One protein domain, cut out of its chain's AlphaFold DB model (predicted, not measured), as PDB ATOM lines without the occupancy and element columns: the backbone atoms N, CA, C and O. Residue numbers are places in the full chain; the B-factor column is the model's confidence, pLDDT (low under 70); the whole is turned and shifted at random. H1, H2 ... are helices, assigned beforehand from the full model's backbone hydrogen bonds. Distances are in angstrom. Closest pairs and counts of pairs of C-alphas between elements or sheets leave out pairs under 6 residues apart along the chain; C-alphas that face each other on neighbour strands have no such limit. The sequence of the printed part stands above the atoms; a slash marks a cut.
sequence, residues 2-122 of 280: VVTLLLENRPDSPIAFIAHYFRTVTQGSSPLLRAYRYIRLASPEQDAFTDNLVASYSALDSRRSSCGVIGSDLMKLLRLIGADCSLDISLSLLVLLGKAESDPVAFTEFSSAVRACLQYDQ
ATOM      1  N   VAL A   2     106.678 108.922 152.306       92.38
ATOM      2  CA  VAL A   2     106.626 107.484 151.936       92.38
ATOM      3  C   VAL A   2     105.318 106.781 152.321       92.38
ATOM      4  O   VAL A   2     104.793 106.005 151.531       92.38
ATOM      5  N   VAL A   3     104.764 107.082 153.502       95.06
ATOM      6  CA  VAL A   3     103.494 106.499 153.969       95.06
ATOM      7  C   VAL A   3     102.324 106.963 153.101       95.06
ATOM      8  O   VAL A   3     101.490 106.151 152.727       95.06
ATOM      9  N   THR A   4     102.287 108.242 152.727       92.81
ATOM     10  CA  THR A   4     101.274 108.798 151.819       92.81
ATOM     11  C   THR A   4     101.328 108.103 150.460       92.81
ATOM     12  O   THR A   4     100.328 107.542 150.026       92.81
ATOM     13  N   LEU A   5     102.524 108.009 149.863       92.56
ATOM     14  CA  LEU A   5     102.725 107.317 148.588       92.56
ATOM     15  C   LEU A   5     102.318 105.841 148.660       92.56
ATOM     16  O   LEU A   5     101.750 105.318 147.705       92.56
ATOM     17  N   LEU A   6     102.585 105.171 149.784       94.69
ATOM     18  CA  LEU A   6     102.185 103.784 150.000       94.69
ATOM     19  C   LEU A   6     100.658 103.626 150.006       94.69
ATOM     20  O   LEU A   6     100.132 102.712 149.371       94.69
ATOM     21  N   LEU A   7      99.954 104.503 150.724       94.81
ATOM     22  CA  LEU A   7      98.499 104.445 150.869       94.81
ATOM     23  C   LEU A   7      97.766 104.801 149.570       94.81
ATOM     24  O   LEU A   7      96.727 104.205 149.281       94.81
ATOM     25  N   GLU A   8      98.313 105.738 148.792       93.19
ATOM     26  CA  GLU A   8      97.759 106.172 147.504       93.19
ATOM     27  C   GLU A   8      97.969 105.126 146.405       93.19
ATOM     28  O   GLU A   8      97.032 104.794 145.684       93.19
ATOM     29  N   ASN A   9      99.179 104.568 146.295       92.62
ATOM     30  CA  ASN A   9      99.538 103.673 145.189       92.62
ATOM     31  C   ASN A   9      99.214 102.200 145.460       92.62
ATOM     32  O   ASN A   9      99.089 101.425 144.516       92.62
ATOM     33  N   ARG A  10      99.075 101.804 146.735       93.88
ATOM     34  CA  ARG A  10      98.755 100.431 147.176       93.88
ATOM     35  C   ARG A  10      99.555  99.353 146.421       93.88
ATOM     36  O   ARG A  10      98.957  98.492 145.775       93.88
ATOM     37  N   PRO A  11     100.899  99.396 146.477       93.94
ATOM     38  CA  PRO A  11     101.735  98.460 145.734       93.94
ATOM     39  C   PRO A  11     101.563  97.023 146.241       93.94
ATOM     40  O   PRO A  11     101.368  96.809 147.439       93.94
ATOM     41  N   ASP A  12     101.752  96.042 145.354       92.50
ATOM     42  CA  ASP A  12     101.621  94.609 145.674       92.50
ATOM     43  C   ASP A  12     102.533  94.163 146.831       92.50
ATOM     44  O   ASP A  12     102.178  93.294 147.625       92.50
ATOM     45  N   SER A  13     103.720  94.774 146.949       95.19
ATOM     46  CA  SER A  13     104.680  94.505 148.024       95.19
ATOM     47  C   SER A  13     105.058  95.793 148.771       95.19
ATOM     48  O   SER A  13     105.997  96.493 148.371       95.19
ATOM     49  N   PRO A  14     104.370  96.122 149.883       95.44
ATOM     50  CA  PRO A  14     104.578  97.382 150.597       95.44
ATOM     51  C   PRO A  14     105.978  97.495 151.220       95.44
ATOM     52  O   PRO A  14     106.577  98.568 151.216       95.44
ATOM     53  N   ILE A  15     106.549  96.386 151.705       96.62
ATOM     54  CA  ILE A  15     107.890  96.379 152.311       96.62
ATOM     55  C   ILE A  15     108.969  96.616 151.246       96.62
ATOM     56  O   ILE A  15     109.860  97.444 151.446       96.62
ATOM     57  N   ALA A  16     108.874  95.935 150.096       94.31
ATOM     58  CA  ALA A  16     109.814  96.126 148.993       94.31
ATOM     59  C   ALA A  16     109.754  97.563 148.455       94.31
ATOM     60  O   ALA A  16     110.794  98.172 148.199       94.31
ATOM     61  N   PHE A  17     108.546  98.128 148.367       93.69
ATOM     62  CA  PHE A  17     108.328  99.520 147.998       93.69
ATOM     63  C   PHE A  17     109.035 100.494 148.947       93.69
ATOM     64  O   PHE A  17     109.800 101.343 148.490       93.69
ATOM     65  N   ILE A  18     108.836 100.356 150.265       94.62
ATOM     66  CA  ILE A  18     109.460 101.230 151.272       94.62
ATOM     67  C   ILE A  18     110.989 101.127 151.207       94.62
ATOM     68  O   ILE A  18     111.681 102.148 151.189       94.62
ATOM     69  N   ALA A  19     111.527  99.908 151.131       94.19
ATOM     70  CA  ALA A  19     112.968  99.684 151.043       94.19
ATOM     71  C   ALA A  19     113.561 100.322 149.777       94.19
ATOM     72  O   ALA A  19     114.596 100.994 149.836       94.19
ATOM     73  N   HIS A  20     112.891 100.150 148.634       90.94
ATOM     74  CA  HIS A  20     113.290 100.775 147.380       90.94
ATOM     75  C   HIS A  20     113.220 102.305 147.468       90.94
ATOM     76  O   HIS A  20     114.177 102.973 147.074       90.94
ATOM     77  N   TYR A  21     112.146 102.865 148.036       91.62
ATOM     78  CA  TYR A  21     111.977 104.306 148.243       91.62
ATOM     79  C   TYR A  21     113.121 104.903 149.071       91.62
ATOM     80  O   TYR A  21     113.739 105.878 148.649       91.62
ATOM     81  N   PHE A  22     113.476 104.301 150.210       92.56
ATOM     82  CA  PHE A  22     114.561 104.833 151.037       92.56
ATOM     83  C   PHE A  22     115.910 104.788 150.327       92.56
ATOM     84  O   PHE A  22     116.573 105.820 150.274       92.56
ATOM     85  N   ARG A  23     116.274 103.660 149.694       89.69
ATOM     86  CA  ARG A  23     117.518 103.560 148.898       89.69
ATOM     87  C   ARG A  23     117.621 104.678 147.872       89.69
ATOM     88  O   ARG A  23     118.688 105.231 147.628       89.69
ATOM     89  N   THR A  24     116.492 105.001 147.264       87.06
ATOM     90  CA  THR A  24     116.437 105.926 146.151       87.06
ATOM     91  C   THR A  24     116.341 107.398 146.545       87.06
ATOM     92  O   THR A  24     116.779 108.249 145.765       87.06
ATOM     93  N   VAL A  25     115.797 107.707 147.725       86.12
ATOM     94  CA  VAL A  25     115.786 109.057 148.302       86.12
ATOM     95  C   VAL A  25     117.138 109.400 148.925       86.12
ATOM     96  O   VAL A  25     117.643 110.495 148.689       86.12
ATOM     97  N   THR A  26     117.769 108.471 149.650       87.06
ATOM     98  CA  THR A  26     119.051 108.729 150.331       87.06
ATOM     99  C   THR A  26     120.213 108.945 149.368       87.06
ATOM    100  O   THR A  26     121.160 109.646 149.701       87.06
ATOM    101  N   GLN A  27     120.154 108.361 148.169       87.00
ATOM    102  CA  GLN A  27     121.225 108.457 147.171       87.00
ATOM    103  C   GLN A  27     121.167 109.725 146.307       87.00
ATOM    104  O   GLN A  27     122.053 109.925 145.485       87.00
ATOM    105  N   GLY A  28     120.147 110.578 146.469       83.06
ATOM    106  CA  GLY A  28     119.978 111.770 145.640       83.06
ATOM    107  C   GLY A  28     119.652 111.409 144.190       83.06
ATOM    108  O   GLY A  28     120.522 111.229 143.345       83.06
ATOM    109  N   SER A  29     118.367 111.300 143.862       89.62
ATOM    110  CA  SER A  29     117.966 110.985 142.492       89.62
ATOM    111  C   SER A  29     117.932 112.216 141.601       89.62
ATOM    112  O   SER A  29     117.328 113.227 141.976       89.62
ATOM    113  N   SER A  30     118.459 112.085 140.383       94.06
ATOM    114  CA  SER A  30     118.251 113.083 139.335       94.06
ATOM    115  C   SER A  30     116.748 113.328 139.092       94.06
ATOM    116  O   SER A  30     115.932 112.421 139.310       94.06
ATOM    117  N   PRO A  31     116.357 114.529 138.625       95.31
ATOM    118  CA  PRO A  31     114.968 114.843 138.277       95.31
ATOM    119  C   PRO A  31     114.339 113.812 137.333       95.31
ATOM    120  O   PRO A  31     113.218 113.360 137.557       95.31
ATOM    121  N   LEU A  32     115.117 113.358 136.346       95.81
ATOM    122  CA  LEU A  32     114.726 112.329 135.387       95.81
ATOM    123  C   LEU A  32     114.384 110.991 136.054       95.81
ATOM    124  O   LEU A  32     113.338 110.408 135.776       95.81
ATOM    125  N   LEU A  33     115.238 110.510 136.962       94.38
ATOM    126  CA  LEU A  33     114.984 109.259 137.680       94.38
ATOM    127  C   LEU A  33     113.801 109.385 138.640       94.38
ATOM    128  O   LEU A  33     113.066 108.422 138.837       94.38
ATOM    129  N   ARG A  34     113.598 110.564 139.232       94.50
ATOM    130  CA  ARG A  34     112.432 110.827 140.080       94.50
ATOM    131  C   ARG A  34     111.135 110.773 139.270       94.50
ATOM    132  O   ARG A  34     110.204 110.089 139.680       94.50
ATOM    133  N   ALA A  35     111.110 111.429 138.112       96.62
ATOM    134  CA  ALA A  35     109.992 111.410 137.174       96.62
ATOM    135  C   ALA A  35     109.645 109.982 136.724       96.62
ATOM    136  O   ALA A  35     108.510 109.531 136.872       96.62
ATOM    137  N   TYR A  36     110.659 109.227 136.295       96.12
ATOM    138  CA  TYR A  36     110.511 107.815 135.946       96.12
ATOM    139  C   TYR A  36     109.883 106.989 137.075       96.12
ATOM    140  O   TYR A  36     108.978 106.192 136.830       96.12
ATOM    141  N   ARG A  37     110.325 107.195 138.320       93.56
ATOM    142  CA  ARG A  37     109.766 106.473 139.468       93.56
ATOM    143  C   ARG A  37     108.300 106.787 139.671       93.56
ATOM    144  O   ARG A  37     107.556 105.829 139.807       93.56
ATOM    145  N   TYR A  38     107.898 108.063 139.650       95.56
ATOM    146  CA  TYR A  38     106.486 108.442 139.783       95.56
ATOM    147  C   TYR A  38     105.614 107.693 138.773       95.56
ATOM    148  O   TYR A  38     104.630 107.073 139.158       95.56
ATOM    149  N   ILE A  39     106.037 107.639 137.507       97.00
ATOM    150  CA  ILE A  39     105.317 106.913 136.450       97.00
ATOM    151  C   ILE A  39     105.195 105.413 136.750       97.00
ATOM    152  O   ILE A  39     104.198 104.801 136.384       97.00
ATOM    153  N   ARG A  40     106.189 104.813 137.412       94.38
ATOM    154  CA  ARG A  40     106.197 103.386 137.769       94.38
ATOM    155  C   ARG A  40     105.537 103.071 139.119       94.38
ATOM    156  O   ARG A  40     105.457 101.894 139.453       94.38
ATOM    157  N   LEU A  41     105.085 104.063 139.897       92.81
ATOM    158  CA  LEU A  41     104.434 103.804 141.195       92.81
ATOM    159  C   LEU A  41     103.045 103.175 141.042       92.81
ATOM    160  O   LEU A  41     102.632 102.432 141.927       92.81
ATOM    161  N   ALA A  42     102.353 103.475 139.942       94.25
ATOM    162  CA  ALA A  42     100.994 103.026 139.676       94.25
ATOM    163  C   ALA A  42     100.842 102.527 138.236       94.25
ATOM    164  O   ALA A  42     101.511 103.009 137.320       94.25
ATOM    165  N   SER A  43      99.921 101.585 138.037       93.19
ATOM    166  CA  SER A  43      99.513 101.139 136.702       93.19
ATOM    167  C   SER A  43      98.676 102.221 136.003       93.19
ATOM    168  O   SER A  43      97.942 102.929 136.693       93.19
ATOM    169  N   PRO A  44      98.703 102.345 134.659       94.62
ATOM    170  CA  PRO A  44      97.898 103.333 133.928       94.62
ATOM    171  C   PRO A  44      96.386 103.281 134.190       94.62
ATOM    172  O   PRO A  44      95.686 104.257 133.917       94.62
ATOM    173  N   GLU A  45      95.881 102.149 134.680       93.44
ATOM    174  CA  GLU A  45      94.476 101.899 135.004       93.44
ATOM    175  C   GLU A  45      94.085 102.361 136.419       93.44
ATOM    176  O   GLU A  45      92.900 102.378 136.742       93.44
ATOM    177  N   GLN A  46      95.050 102.718 137.271       93.88
ATOM    178  CA  GLN A  46      94.803 103.183 138.637       93.88
ATOM    179  C   GLN A  46      94.586 104.702 138.678       93.88
ATOM    180  O   GLN A  46      95.276 105.454 137.991       93.88
ATOM    181  N   ASP A  47      93.694 105.173 139.553       93.50
ATOM    182  CA  ASP A  47      93.380 106.607 139.681       93.50
ATOM    183  C   ASP A  47      94.612 107.445 140.073       93.50
ATOM    184  O   ASP A  47      94.868 108.501 139.486       93.50
ATOM    185  N   ALA A  48      95.443 106.912 140.979       95.12
ATOM    186  CA  ALA A  48      96.685 107.537 141.447       95.12
ATOM    187  C   ALA A  48      97.703 107.803 140.319       95.12
ATOM    188  O   ALA A  48      98.605 108.629 140.464       95.12
ATOM    189  N   PHE A  49      97.565 107.141 139.165       96.75
ATOM    190  CA  PHE A  49      98.459 107.340 138.028       96.75
ATOM    191  C   PHE A  49      98.432 108.777 137.498       96.75
ATOM    192  O   PHE A  49      99.461 109.295 137.064       96.75
ATOM    193  N   THR A  50      97.280 109.449 137.545       96.94
ATOM    194  CA  THR A  50      97.178 110.834 137.063       96.94
ATOM    195  C   THR A  50      97.948 111.794 137.968       96.94
ATOM    196  O   THR A  50      98.702 112.628 137.464       96.94
ATOM    197  N   ASP A  51      97.845 111.629 139.287       96.50
ATOM    198  CA  ASP A  51      98.593 112.436 140.256       96.50
ATOM    199  C   ASP A  51     100.100 112.181 140.137       96.50
ATOM    200  O   ASP A  51     100.909 113.113 140.118       96.50
ATOM    201  N   ASN A  52     100.481 110.921 139.924       96.62
ATOM    202  CA  ASN A  52     101.860 110.543 139.638       96.62
ATOM    203  C   ASN A  52     102.391 111.164 138.338       96.62
ATOM    204  O   ASN A  52     103.549 111.581 138.285       96.62
ATOM    205  N   LEU A  53     101.572 111.266 137.285       97.75
ATOM    206  CA  LEU A  53     101.957 111.961 136.052       97.75
ATOM    207  C   LEU A  53     102.215 113.447 136.304       97.75
ATOM    208  O   LEU A  53     103.192 113.981 135.776       97.75
ATOM    209  N   VAL A  54     101.379 114.107 137.112       96.94
ATOM    210  CA  VAL A  54     101.587 115.511 137.503       96.94
ATOM    211  C   VAL A  54     102.895 115.649 138.279       96.94
ATOM    212  O   VAL A  54     103.735 116.470 137.915       96.94
ATOM    213  N   ALA A  55     103.126 114.795 139.280       95.56
ATOM    214  CA  ALA A  55     104.368 114.789 140.051       95.56
ATOM    215  C   ALA A  55     105.602 114.533 139.168       95.56
ATOM    216  O   ALA A  55     106.636 115.185 139.330       95.56
ATOM    217  N   SER A  56     105.489 113.631 138.190       96.81
ATOM    218  CA  SER A  56     106.531 113.361 137.202       96.81
ATOM    219  C   SER A  56     106.823 114.573 136.319       96.81
ATOM    220  O   SER A  56     107.989 114.881 136.074       96.81
ATOM    221  N   TYR A  57     105.786 115.254 135.836       97.38
ATOM    222  CA  TYR A  57     105.927 116.456 135.021       97.38
ATOM    223  C   TYR A  57     106.595 117.577 135.818       97.38
ATOM    224  O   TYR A  57     107.607 118.119 135.383       97.38
ATOM    225  N   SER A  58     106.107 117.853 137.031       95.56
ATOM    226  CA  SER A  58     106.690 118.851 137.934       95.56
ATOM    227  C   SER A  58     108.126 118.521 138.343       95.56
ATOM    228  O   SER A  58     108.918 119.428 138.578       95.56
ATOM    229  N   ALA A  59     108.489 117.238 138.426       95.06
ATOM    230  CA  ALA A  59     109.866 116.841 138.690       95.06
ATOM    231  C   ALA A  59     110.805 117.217 137.532       95.06
ATOM    232  O   ALA A  59     111.943 117.597 137.795       95.06
ATOM    233  N   LEU A  60     110.348 117.119 136.280       96.12
ATOM    234  CA  LEU A  60     111.130 117.494 135.096       96.12
ATOM    235  C   LEU A  60     111.101 118.996 134.800       96.12
ATOM    236  O   LEU A  60     112.078 119.524 134.266       96.12
ATOM    237  N   ASP A  61     110.017 119.677 135.167       95.06
ATOM    238  CA  ASP A  61     109.814 121.119 134.997       95.06
ATOM    239  C   ASP A  61     110.684 121.931 135.977       95.06
ATOM    240  O   ASP A  61     110.240 122.567 136.933       95.06
ATOM    241  N   SER A  62     111.995 121.829 135.778       79.31
ATOM    242  CA  SER A  62     113.026 122.395 136.650       79.31
ATOM    243  C   SER A  62     113.336 123.861 136.335       79.31
ATOM    244  O   SER A  62     113.938 124.563 137.153       79.31
ATOM    245  N   ARG A  63     112.916 124.358 135.165       76.00
ATOM    246  CA  ARG A  63     113.186 125.724 134.708       76.00
ATOM    247  C   ARG A  63     111.981 126.614 134.975       76.00
ATOM    248  O   ARG A  63     111.059 126.679 134.178       76.00
ATOM    249  N   ARG A  64     112.058 127.410 136.045       69.81
ATOM    250  CA  ARG A  64     111.015 128.380 136.444       69.81
ATOM    251  C   ARG A  64     110.613 129.397 135.359       69.81
ATOM    252  O   ARG A  64     109.629 130.101 135.545       69.81
ATOM    253  N   SER A  65     111.385 129.525 134.280       76.38
ATOM    254  CA  SER A  65     111.172 130.506 133.210       76.38
ATOM    255  C   SER A  65     110.456 129.956 131.975       76.38
ATOM    256  O   SER A  65     109.963 130.745 131.177       76.38
ATOM    257  N   SER A  66     110.421 128.636 131.777       72.88
ATOM    258  CA  SER A  66     109.758 128.005 130.633       72.88
ATOM    259  C   SER A  66     108.567 127.212 131.138       72.88
ATOM    260  O   SER A  66     108.741 126.323 131.959       72.88
ATOM    261  N   CYS A  67     107.367 127.514 130.648       84.62
ATOM    262  CA  CYS A  67     106.182 126.723 130.964       84.62
ATOM    263  C   CYS A  67     106.261 125.361 130.252       84.62
ATOM    264  O   CYS A  67     105.676 125.195 129.182       84.62
ATOM    265  N   GLY A  68     106.989 124.402 130.828       93.56
ATOM    266  CA  GLY A  68     106.897 122.992 130.469       93.56
ATOM    267  C   GLY A  68     108.203 122.221 130.349       93.56
ATOM    268  O   GLY A  68     109.309 122.751 130.454       93.56
ATOM    269  N   VAL A  69     108.041 120.918 130.123       96.56
ATOM    270  CA  VAL A  69     109.140 119.952 130.050       96.56
ATOM    271  C   VAL A  69     109.811 120.052 128.689       96.56
ATOM    272  O   VAL A  69     109.142 119.976 127.666       96.56
ATOM    273  N   ILE A  70     111.133 120.190 128.652       96.25
ATOM    274  CA  ILE A  70     111.875 120.231 127.387       96.25
ATOM    275  C   ILE A  70     111.770 118.873 126.676       96.25
ATOM    276  O   ILE A  70     111.922 117.823 127.307       96.25
ATOM    277  N   GLY A  71     111.558 118.881 125.356       95.94
ATOM    278  CA  GLY A  71     111.412 117.671 124.540       95.94
ATOM    279  C   GLY A  71     112.545 116.654 124.728       95.94
ATOM    280  O   GLY A  71     112.291 115.454 124.815       95.94
ATOM    281  N   SER A  72     113.787 117.116 124.889       96.00
ATOM    282  CA  SER A  72     114.949 116.260 125.161       96.00
ATOM    283  C   SER A  72     114.856 115.516 126.499       96.00
ATOM    284  O   SER A  72     115.295 114.368 126.591       96.00
ATOM    285  N   ASP A  73     114.255 116.111 127.533       96.81
ATOM    286  CA  ASP A  73     114.051 115.456 128.830       96.81
ATOM    287  C   ASP A  73     112.873 114.480 128.788       96.81
ATOM    288  O   ASP A  73     112.986 113.372 129.323       96.81
ATOM    289  N   LEU A  74     111.793 114.823 128.071       97.12
ATOM    290  CA  LEU A  74     110.731 113.866 127.752       97.12
ATOM    291  C   LEU A  74     111.303 112.659 126.998       97.12
ATOM    292  O   LEU A  74     111.041 111.525 127.378       97.12
ATOM    293  N   MET A  75     112.138 112.868 125.982       96.25
ATOM    294  CA  MET A  75     112.738 111.776 125.215       96.25
ATOM    295  C   MET A  75     113.596 110.854 126.088       96.25
ATOM    296  O   MET A  75     113.487 109.633 125.980       96.25
ATOM    297  N   LYS A  76     114.430 111.409 126.978       96.25
ATOM    298  CA  LYS A  76     115.203 110.604 127.942       96.25
ATOM    299  C   LYS A  76     114.279 109.778 128.835       96.25
ATOM    300  O   LYS A  76     114.570 108.614 129.097       96.25
ATOM    301  N   LEU A  77     113.166 110.361 129.278       97.12
ATOM    302  CA  LEU A  77     112.183 109.671 130.106       97.12
ATOM    303  C   LEU A  77     111.495 108.534 129.338       97.12
ATOM    304  O   LEU A  77     111.420 107.422 129.852       97.12
ATOM    305  N   LEU A  78     111.047 108.782 128.104       96.31
ATOM    306  CA  LEU A  78     110.425 107.762 127.251       96.31
ATOM    307  C   LEU A  78     111.379 106.592 126.981       96.31
ATOM    308  O   LEU A  78     110.945 105.446 127.016       96.31
ATOM    309  N   ARG A  79     112.683 106.851 126.816       94.94
ATOM    310  CA  ARG A  79     113.705 105.795 126.692       94.94
ATOM    311  C   ARG A  79     113.861 104.959 127.963       94.94
ATOM    312  O   ARG A  79     114.090 103.761 127.867       94.94
ATOM    313  N   LEU A  80     113.730 105.562 129.147       95.12
ATOM    314  CA  LEU A  80     113.743 104.814 130.411       95.12
ATOM    315  C   LEU A  80     112.479 103.965 130.587       95.12
ATOM    316  O   LEU A  80     112.536 102.867 131.140       95.12
ATOM    317  N   ILE A  81     111.325 104.476 130.145       95.06
ATOM    318  CA  ILE A  81     110.054 103.746 130.184       95.06
ATOM    319  C   ILE A  81     110.099 102.577 129.200       95.06
ATOM    320  O   ILE A  81     109.888 101.438 129.605       95.06
ATOM    321  N   GLY A  82     110.430 102.841 127.943       91.12
ATOM    322  CA  GLY A  82     110.566 101.841 126.893       91.12
ATOM    323  C   GLY A  82     111.987 101.302 126.773       91.12
ATOM    324  O   GLY A  82     112.519 101.304 125.670       91.12
ATOM    325  N   ALA A  83     112.609 100.857 127.869       90.56
ATOM    326  CA  ALA A  83     113.970 100.302 127.827       90.56
ATOM    327  C   ALA A  83     114.094  99.108 126.855       90.56
ATOM    328  O   ALA A  83     115.137  98.924 126.231       90.56
ATOM    329  N   ASP A  84     113.003  98.357 126.682       84.50
ATOM    330  CA  ASP A  84     112.902  97.208 125.773       84.50
ATOM    331  C   ASP A  84     112.405  97.588 124.363       84.50
ATOM    332  O   ASP A  84     112.282  96.744 123.474       84.50
ATOM    333  N   CYS A  85     112.105  98.869 124.137       79.00
ATOM    334  CA  CYS A  85     111.605  99.401 122.875       79.00
ATOM    335  C   CYS A  85     112.749  99.983 122.027       79.00
ATOM    336  O   CYS A  85     113.747 100.484 122.548       79.00
ATOM    337  N   SER A  86     112.603  99.976 120.697       78.50
ATOM    338  CA  SER A  86     113.574 100.641 119.819       78.50
ATOM    339  C   SER A  86     113.604 102.154 120.075       78.50
ATOM    340  O   SER A  86     112.569 102.785 120.317       78.50
ATOM    341  N   LEU A  87     114.798 102.755 119.983       73.31
ATOM    342  CA  LEU A  87     115.015 104.204 120.148       73.31
ATOM    343  C   LEU A  87     114.087 105.043 119.247       73.31
ATOM    344  O   LEU A  87     113.690 106.151 119.619       73.31
ATOM    345  N   ASP A  88     113.691 104.471 118.111       85.88
ATOM    346  CA  ASP A  88     112.801 105.050 117.107       85.88
ATOM    347  C   ASP A  88     111.434 105.455 117.669       85.88
ATOM    348  O   ASP A  88     110.847 106.426 117.194       85.88
ATOM    349  N   ILE A  89     110.917 104.765 118.694       89.38
ATOM    350  CA  ILE A  89     109.580 105.057 119.239       89.38
ATOM    351  C   ILE A  89     109.569 106.406 119.960       89.38
ATOM    352  O   ILE A  89     108.639 107.188 119.783       89.38
ATOM    353  N   SER A  90     110.620 106.722 120.722       92.62
ATOM    354  CA  SER A  90     110.692 107.993 121.457       92.62
ATOM    355  C   SER A  90     110.776 109.193 120.507       92.62
ATOM    356  O   SER A  90     110.106 110.201 120.726       92.62
ATOM    357  N   LEU A  91     111.557 109.064 119.428       93.31
ATOM    358  CA  LEU A  91     111.655 110.081 118.375       93.31
ATOM    359  C   LEU A  91     110.345 110.202 117.593       93.31
ATOM    360  O   LEU A  91     109.860 111.309 117.373       93.31
ATOM    361  N   SER A  92     109.736 109.070 117.234       93.38
ATOM    362  CA  SER A  92     108.442 109.048 116.551       93.38
ATOM    363  C   SER A  92     107.374 109.759 117.377       93.38
ATOM    364  O   SER A  92     106.637 110.568 116.832       93.38
ATOM    365  N   LEU A  93     107.316 109.531 118.694       94.44
ATOM    366  CA  LEU A  93     106.361 110.208 119.575       94.44
ATOM    367  C   LEU A  93     106.557 111.733 119.603       94.44
ATOM    368  O   LEU A  93     105.566 112.455 119.554       94.44
ATOM    369  N   LEU A  94     107.795 112.239 119.609       94.75
ATOM    370  CA  LEU A  94     108.046 113.684 119.508       94.75
ATOM    371  C   LEU A  94     107.594 114.263 118.161       94.75
ATOM    372  O   LEU A  94     106.914 115.291 118.129       94.75
ATOM    373  N   VAL A  95     107.896 113.571 117.058       96.00
ATOM    374  CA  VAL A  95     107.443 113.968 115.713       96.00
ATOM    375  C   VAL A  95     105.915 113.977 115.632       96.00
ATOM    376  O   VAL A  95     105.333 114.903 115.074       96.00
ATOM    377  N   LEU A  96     105.249 112.987 116.233       95.75
ATOM    378  CA  LEU A  96     103.787 112.901 116.295       95.75
ATOM    379  C   LEU A  96     103.149 114.045 117.086       95.75
ATOM    380  O   LEU A  96     102.043 114.465 116.750       95.75
ATOM    381  N   LEU A  97     103.837 114.543 118.113       96.25
ATOM    382  CA  LEU A  97     103.426 115.724 118.869       96.25
ATOM    383  C   LEU A  97     103.727 117.041 118.136       96.25
ATOM    384  O   LEU A  97     103.277 118.092 118.585       96.25
ATOM    385  N   GLY A  98     104.491 117.008 117.040       97.00
ATOM    386  CA  GLY A  98     104.955 118.213 116.353       97.00
ATOM    387  C   GLY A  98     105.936 119.034 117.194       97.00
ATOM    388  O   GLY A  98     105.893 120.261 117.144       97.00
ATOM    389  N   LYS A  99     106.779 118.372 118.000       97.00
ATOM    390  CA  LYS A  99     107.750 119.016 118.900       97.00
ATOM    391  C   LYS A  99     109.179 118.634 118.537       97.00
ATOM    392  O   LYS A  99     109.466 117.462 118.294       97.00
ATOM    393  N   ALA A 100     110.085 119.608 118.568       96.25
ATOM    394  CA  ALA A 100     111.522 119.367 118.549       96.25
ATOM    395  C   ALA A 100     112.058 119.053 119.959       96.25
ATOM    396  O   ALA A 100     111.403 119.283 120.976       96.25
ATOM    397  N   GLU A 101     113.293 118.555 120.043       95.56
ATOM    398  CA  GLU A 101     113.949 118.263 121.326       95.56
ATOM    399  C   GLU A 101     114.187 119.512 122.194       95.56
ATOM    400  O   GLU A 101     114.285 119.409 123.418       95.56
ATOM    401  N   SER A 102     114.290 120.690 121.580       95.38
ATOM    402  CA  SER A 102     114.444 121.975 122.268       95.38
ATOM    403  C   SER A 102     113.128 122.562 122.771       95.38
ATOM    404  O   SER A 102     113.151 123.482 123.588       95.38
ATOM    405  N   ASP A 103     111.997 122.066 122.274       95.38
ATOM    406  CA  ASP A 103     110.714 122.723 122.471       95.38
ATOM    407  C   ASP A 103     110.124 122.390 123.844       95.38
ATOM    408  O   ASP A 103     110.290 121.269 124.341       95.38
ATOM    409  N   PRO A 104     109.400 123.335 124.467       95.81
ATOM    410  CA  PRO A 104     108.615 123.041 125.649       95.81
ATOM    411  C   PRO A 104     107.403 122.173 125.282       95.81
ATOM    412  O   PRO A 104     106.639 122.455 124.348       95.81
ATOM    413  N   VAL A 105     107.215 121.115 126.061       96.31
ATOM    414  CA  VAL A 105     106.107 120.169 125.968       96.31
ATOM    415  C   VAL A 105     105.142 120.439 127.116       96.31
ATOM    416  O   VAL A 105     105.525 120.400 128.289       96.31
ATOM    417  N   ALA A 106     103.884 120.712 126.776       96.19
ATOM    418  CA  ALA A 106     102.832 120.956 127.754       96.19
ATOM    419  C   ALA A 106     102.425 119.658 128.470       96.19
ATOM    420  O   ALA A 106     102.628 118.552 127.967       96.19
ATOM    421  N   PHE A 107     101.772 119.773 129.628       96.50
ATOM    422  CA  PHE A 107     101.351 118.607 130.414       96.50
ATOM    423  C   PHE A 107     100.435 117.636 129.643       96.50
ATOM    424  O   PHE A 107     100.545 116.416 129.781       96.50
ATOM    425  N   THR A 108      99.542 118.152 128.797       96.94
ATOM    426  CA  THR A 108      98.630 117.334 127.979       96.94
ATOM    427  C   THR A 108      99.382 116.492 126.944       96.94
ATOM    428  O   THR A 108      99.082 115.314 126.757       96.94
ATOM    429  N   GLU A 109     100.403 117.069 126.313       97.69
ATOM    430  CA  GLU A 109     101.276 116.403 125.340       97.69
ATOM    431  C   GLU A 109     102.191 115.387 126.042       97.69
ATOM    432  O   GLU A 109     102.294 114.235 125.617       97.69
ATOM    433  N   PHE A 110     102.778 115.782 127.176       97.88
ATOM    434  CA  PHE A 110     103.599 114.928 128.034       97.88
ATOM    435  C   PHE A 110     102.839 113.678 128.492       97.88
ATOM    436  O   PHE A 110     103.307 112.554 128.308       97.88
ATOM    437  N   SER A 111     101.644 113.859 129.061       97.81
ATOM    438  CA  SER A 111     100.828 112.748 129.564       97.81
ATOM    439  C   SER A 111     100.393 111.806 128.440       97.81
ATOM    440  O   SER A 111     100.410 110.588 128.627       97.81
ATOM    441  N   SER A 112     100.079 112.345 127.259       97.00
ATOM    442  CA  SER A 112      99.749 111.550 126.072       97.00
ATOM    443  C   SER A 112     100.938 110.711 125.597       97.00
ATOM    444  O   SER A 112     100.777 109.514 125.358       97.00
ATOM    445  N   ALA A 113     102.142 111.289 125.528       97.12
ATOM    446  CA  ALA A 113     103.350 110.563 125.129       97.12
ATOM    447  C   ALA A 113     103.730 109.452 126.116       97.12
ATOM    448  O   ALA A 113     104.045 108.339 125.695       97.12
ATOM    449  N   VAL A 114     103.662 109.725 127.424       97.50
ATOM    450  CA  VAL A 114     103.942 108.718 128.460       97.50
ATOM    451  C   VAL A 114     102.954 107.554 128.365       97.50
ATOM    452  O   VAL A 114     103.372 106.396 128.357       97.50
ATOM    453  N   ARG A 115     101.651 107.838 128.234       96.81
ATOM    454  CA  ARG A 115     100.621 106.798 128.079       96.81
ATOM    455  C   ARG A 115     100.830 105.973 126.814       96.81
ATOM    456  O   ARG A 115     100.779 104.749 126.886       96.81
ATOM    457  N   ALA A 116     101.119 106.620 125.684       95.31
ATOM    458  CA  ALA A 116     101.414 105.925 124.435       95.31
ATOM    459  C   ALA A 116     102.615 104.981 124.597       95.31
ATOM    460  O   ALA A 116     102.544 103.818 124.209       95.31
ATOM    461  N   CYS A 117     103.695 105.443 125.232       95.50
ATOM    462  CA  CYS A 117     104.882 104.626 125.481       95.50
ATOM    463  C   CYS A 117     104.587 103.403 126.369       95.50
ATOM    464  O   CYS A 117     105.012 102.298 126.040       95.50
ATOM    465  N   LEU A 118     103.797 103.562 127.435       95.06
ATOM    466  CA  LEU A 118     103.380 102.440 128.289       95.06
ATOM    467  C   LEU A 118     102.482 101.438 127.547       95.06
ATOM    468  O   LEU A 118     102.603 100.234 127.751       95.06
ATOM    469  N   GLN A 119     101.614 101.911 126.650       93.25
ATOM    470  CA  GLN A 119     100.803 101.032 125.801       93.25
ATOM    471  C   GLN A 119     101.658 100.226 124.821       93.25
ATOM    472  O   GLN A 119     101.376  99.050 124.593       93.25
ATOM    473  N   TYR A 120     102.712 100.824 124.261       92.00
ATOM    474  CA  TYR A 120     103.675 100.090 123.441       92.00
ATOM    475  C   TYR A 120     104.390  98.999 124.243       92.00
ATOM    476  O   TYR A 120     104.462  97.872 123.765       92.00
ATOM    477  N   ASP A 121     104.855  99.300 125.460       90.81
ATOM    478  CA  ASP A 121     105.471  98.312 126.366       90.81
ATOM    479  C   ASP A 121     104.519  97.123 126.606       90.81
ATOM    480  O   ASP A 121     104.879  95.967 126.376       90.81
ATOM    481  N   GLN A 122     103.252  97.391 126.943       91.25
ATOM    482  CA  GLN A 122     102.233  96.345 127.104       91.25
ATOM    483  C   GLN A 122     102.004  95.534 125.815       91.25
ATOM    484  O   GLN A 122     101.911  94.305 125.860       91.25
TER     485      GLN A 122
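What this domain is: This is residues 2 to 122 of the 280 residues of the protein "Hypothetical protein" of Haptolina ericina (UniProt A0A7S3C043). Seven helices are stacked in steps along the longest axis: H1 and H2 at one end, the hairpin of H3 and H4 next to them, and at the other end a triangle of H5, H6 and H7. H3 packs on H5 and H4 on H7, while H1 and H2 are only loosely joined to the rest. The link between H4 and H5 loops out near residue 65. The printed part has 121 residues with seven named helices, H1 to H7 in order along the chain, and no named strand; the class is all helix, mostly crossed in packing. The whole is compact, with a radius of gyration of the C-alphas of 14.4 A and spans of 42 by 34 by 25 A.

Where its parts are: H1, residues 2 to 9, begins at C-alpha 2 (106.626, 107.484, 151.936) and is 10.5 A long. H2, residues 14 to 26, measures 18.4 A. H3, residues 31 to 41, measures 15.5 A, and H4, residues 48 to 60, 18.7 A, beginning at C-alpha 48 (96.685, 107.537, 141.447). H5, residues 71 to 81, is 15.1 A long, and H6, residues 87 to 97, 16.4 A. H7, residues 107 to 122, is the longest at 22.5 A and ends at C-alpha 122 (102.233, 96.345, 127.104).

How they stand to each other: H1 and H2 touch at a steep tilt of 51 degrees, the C-alphas of Leu 6 and Pro 14 being closest at 6.9 A. H1 is close to but not clearly touching H4, with the C-alphas of Asn 9 and Ala 48 closest at 6.1 A. H2 and H3 are near each other. H3 and H4 form a helical hairpin at a shallow tilt of 5 degrees, opposite ways; their closest C-alphas, Ala 35 and Ser 56, are 4.0 A apart. H3 touches H5, closest at the C-alphas of Tyr 36 and Leu 77, 6.4 A. H4 touches H7 with residues 53 to 57 alone, closest at the C-alphas of Leu 53 and Ser 111, 6.6 A. H5 and H7 are the hubs, touching three helices each. They touch each other at a shallow tilt of 27 degrees, the same way, closest at the C-alphas of Leu 78 and Cys 117, 6.6 A. H6 touches H5, with the C-alphas of Met 75 and Ser 90 closest at 5.7 A. H6 and H7 form a helical hairpin at 37 degrees, only just steep; the C-alphas of Leu 93 and Ala 113 are closest at 6.3 A. Residues 69 to 70 pair with residues 104 to 105, antiparallel. Every O i to N i+4 pair is within hydrogen-bond range in H1, H2, H3, H4, H5 and H7; in H6 it is 6 of 7.

The domain as a whole: The C-alphas farthest apart, those of Ile 15 and Gly 98, are 42.2 A apart. The printed part has no cut, and no link is long. The mean pLDDT of the printed part is 93.0; residue 64 alone is under 70.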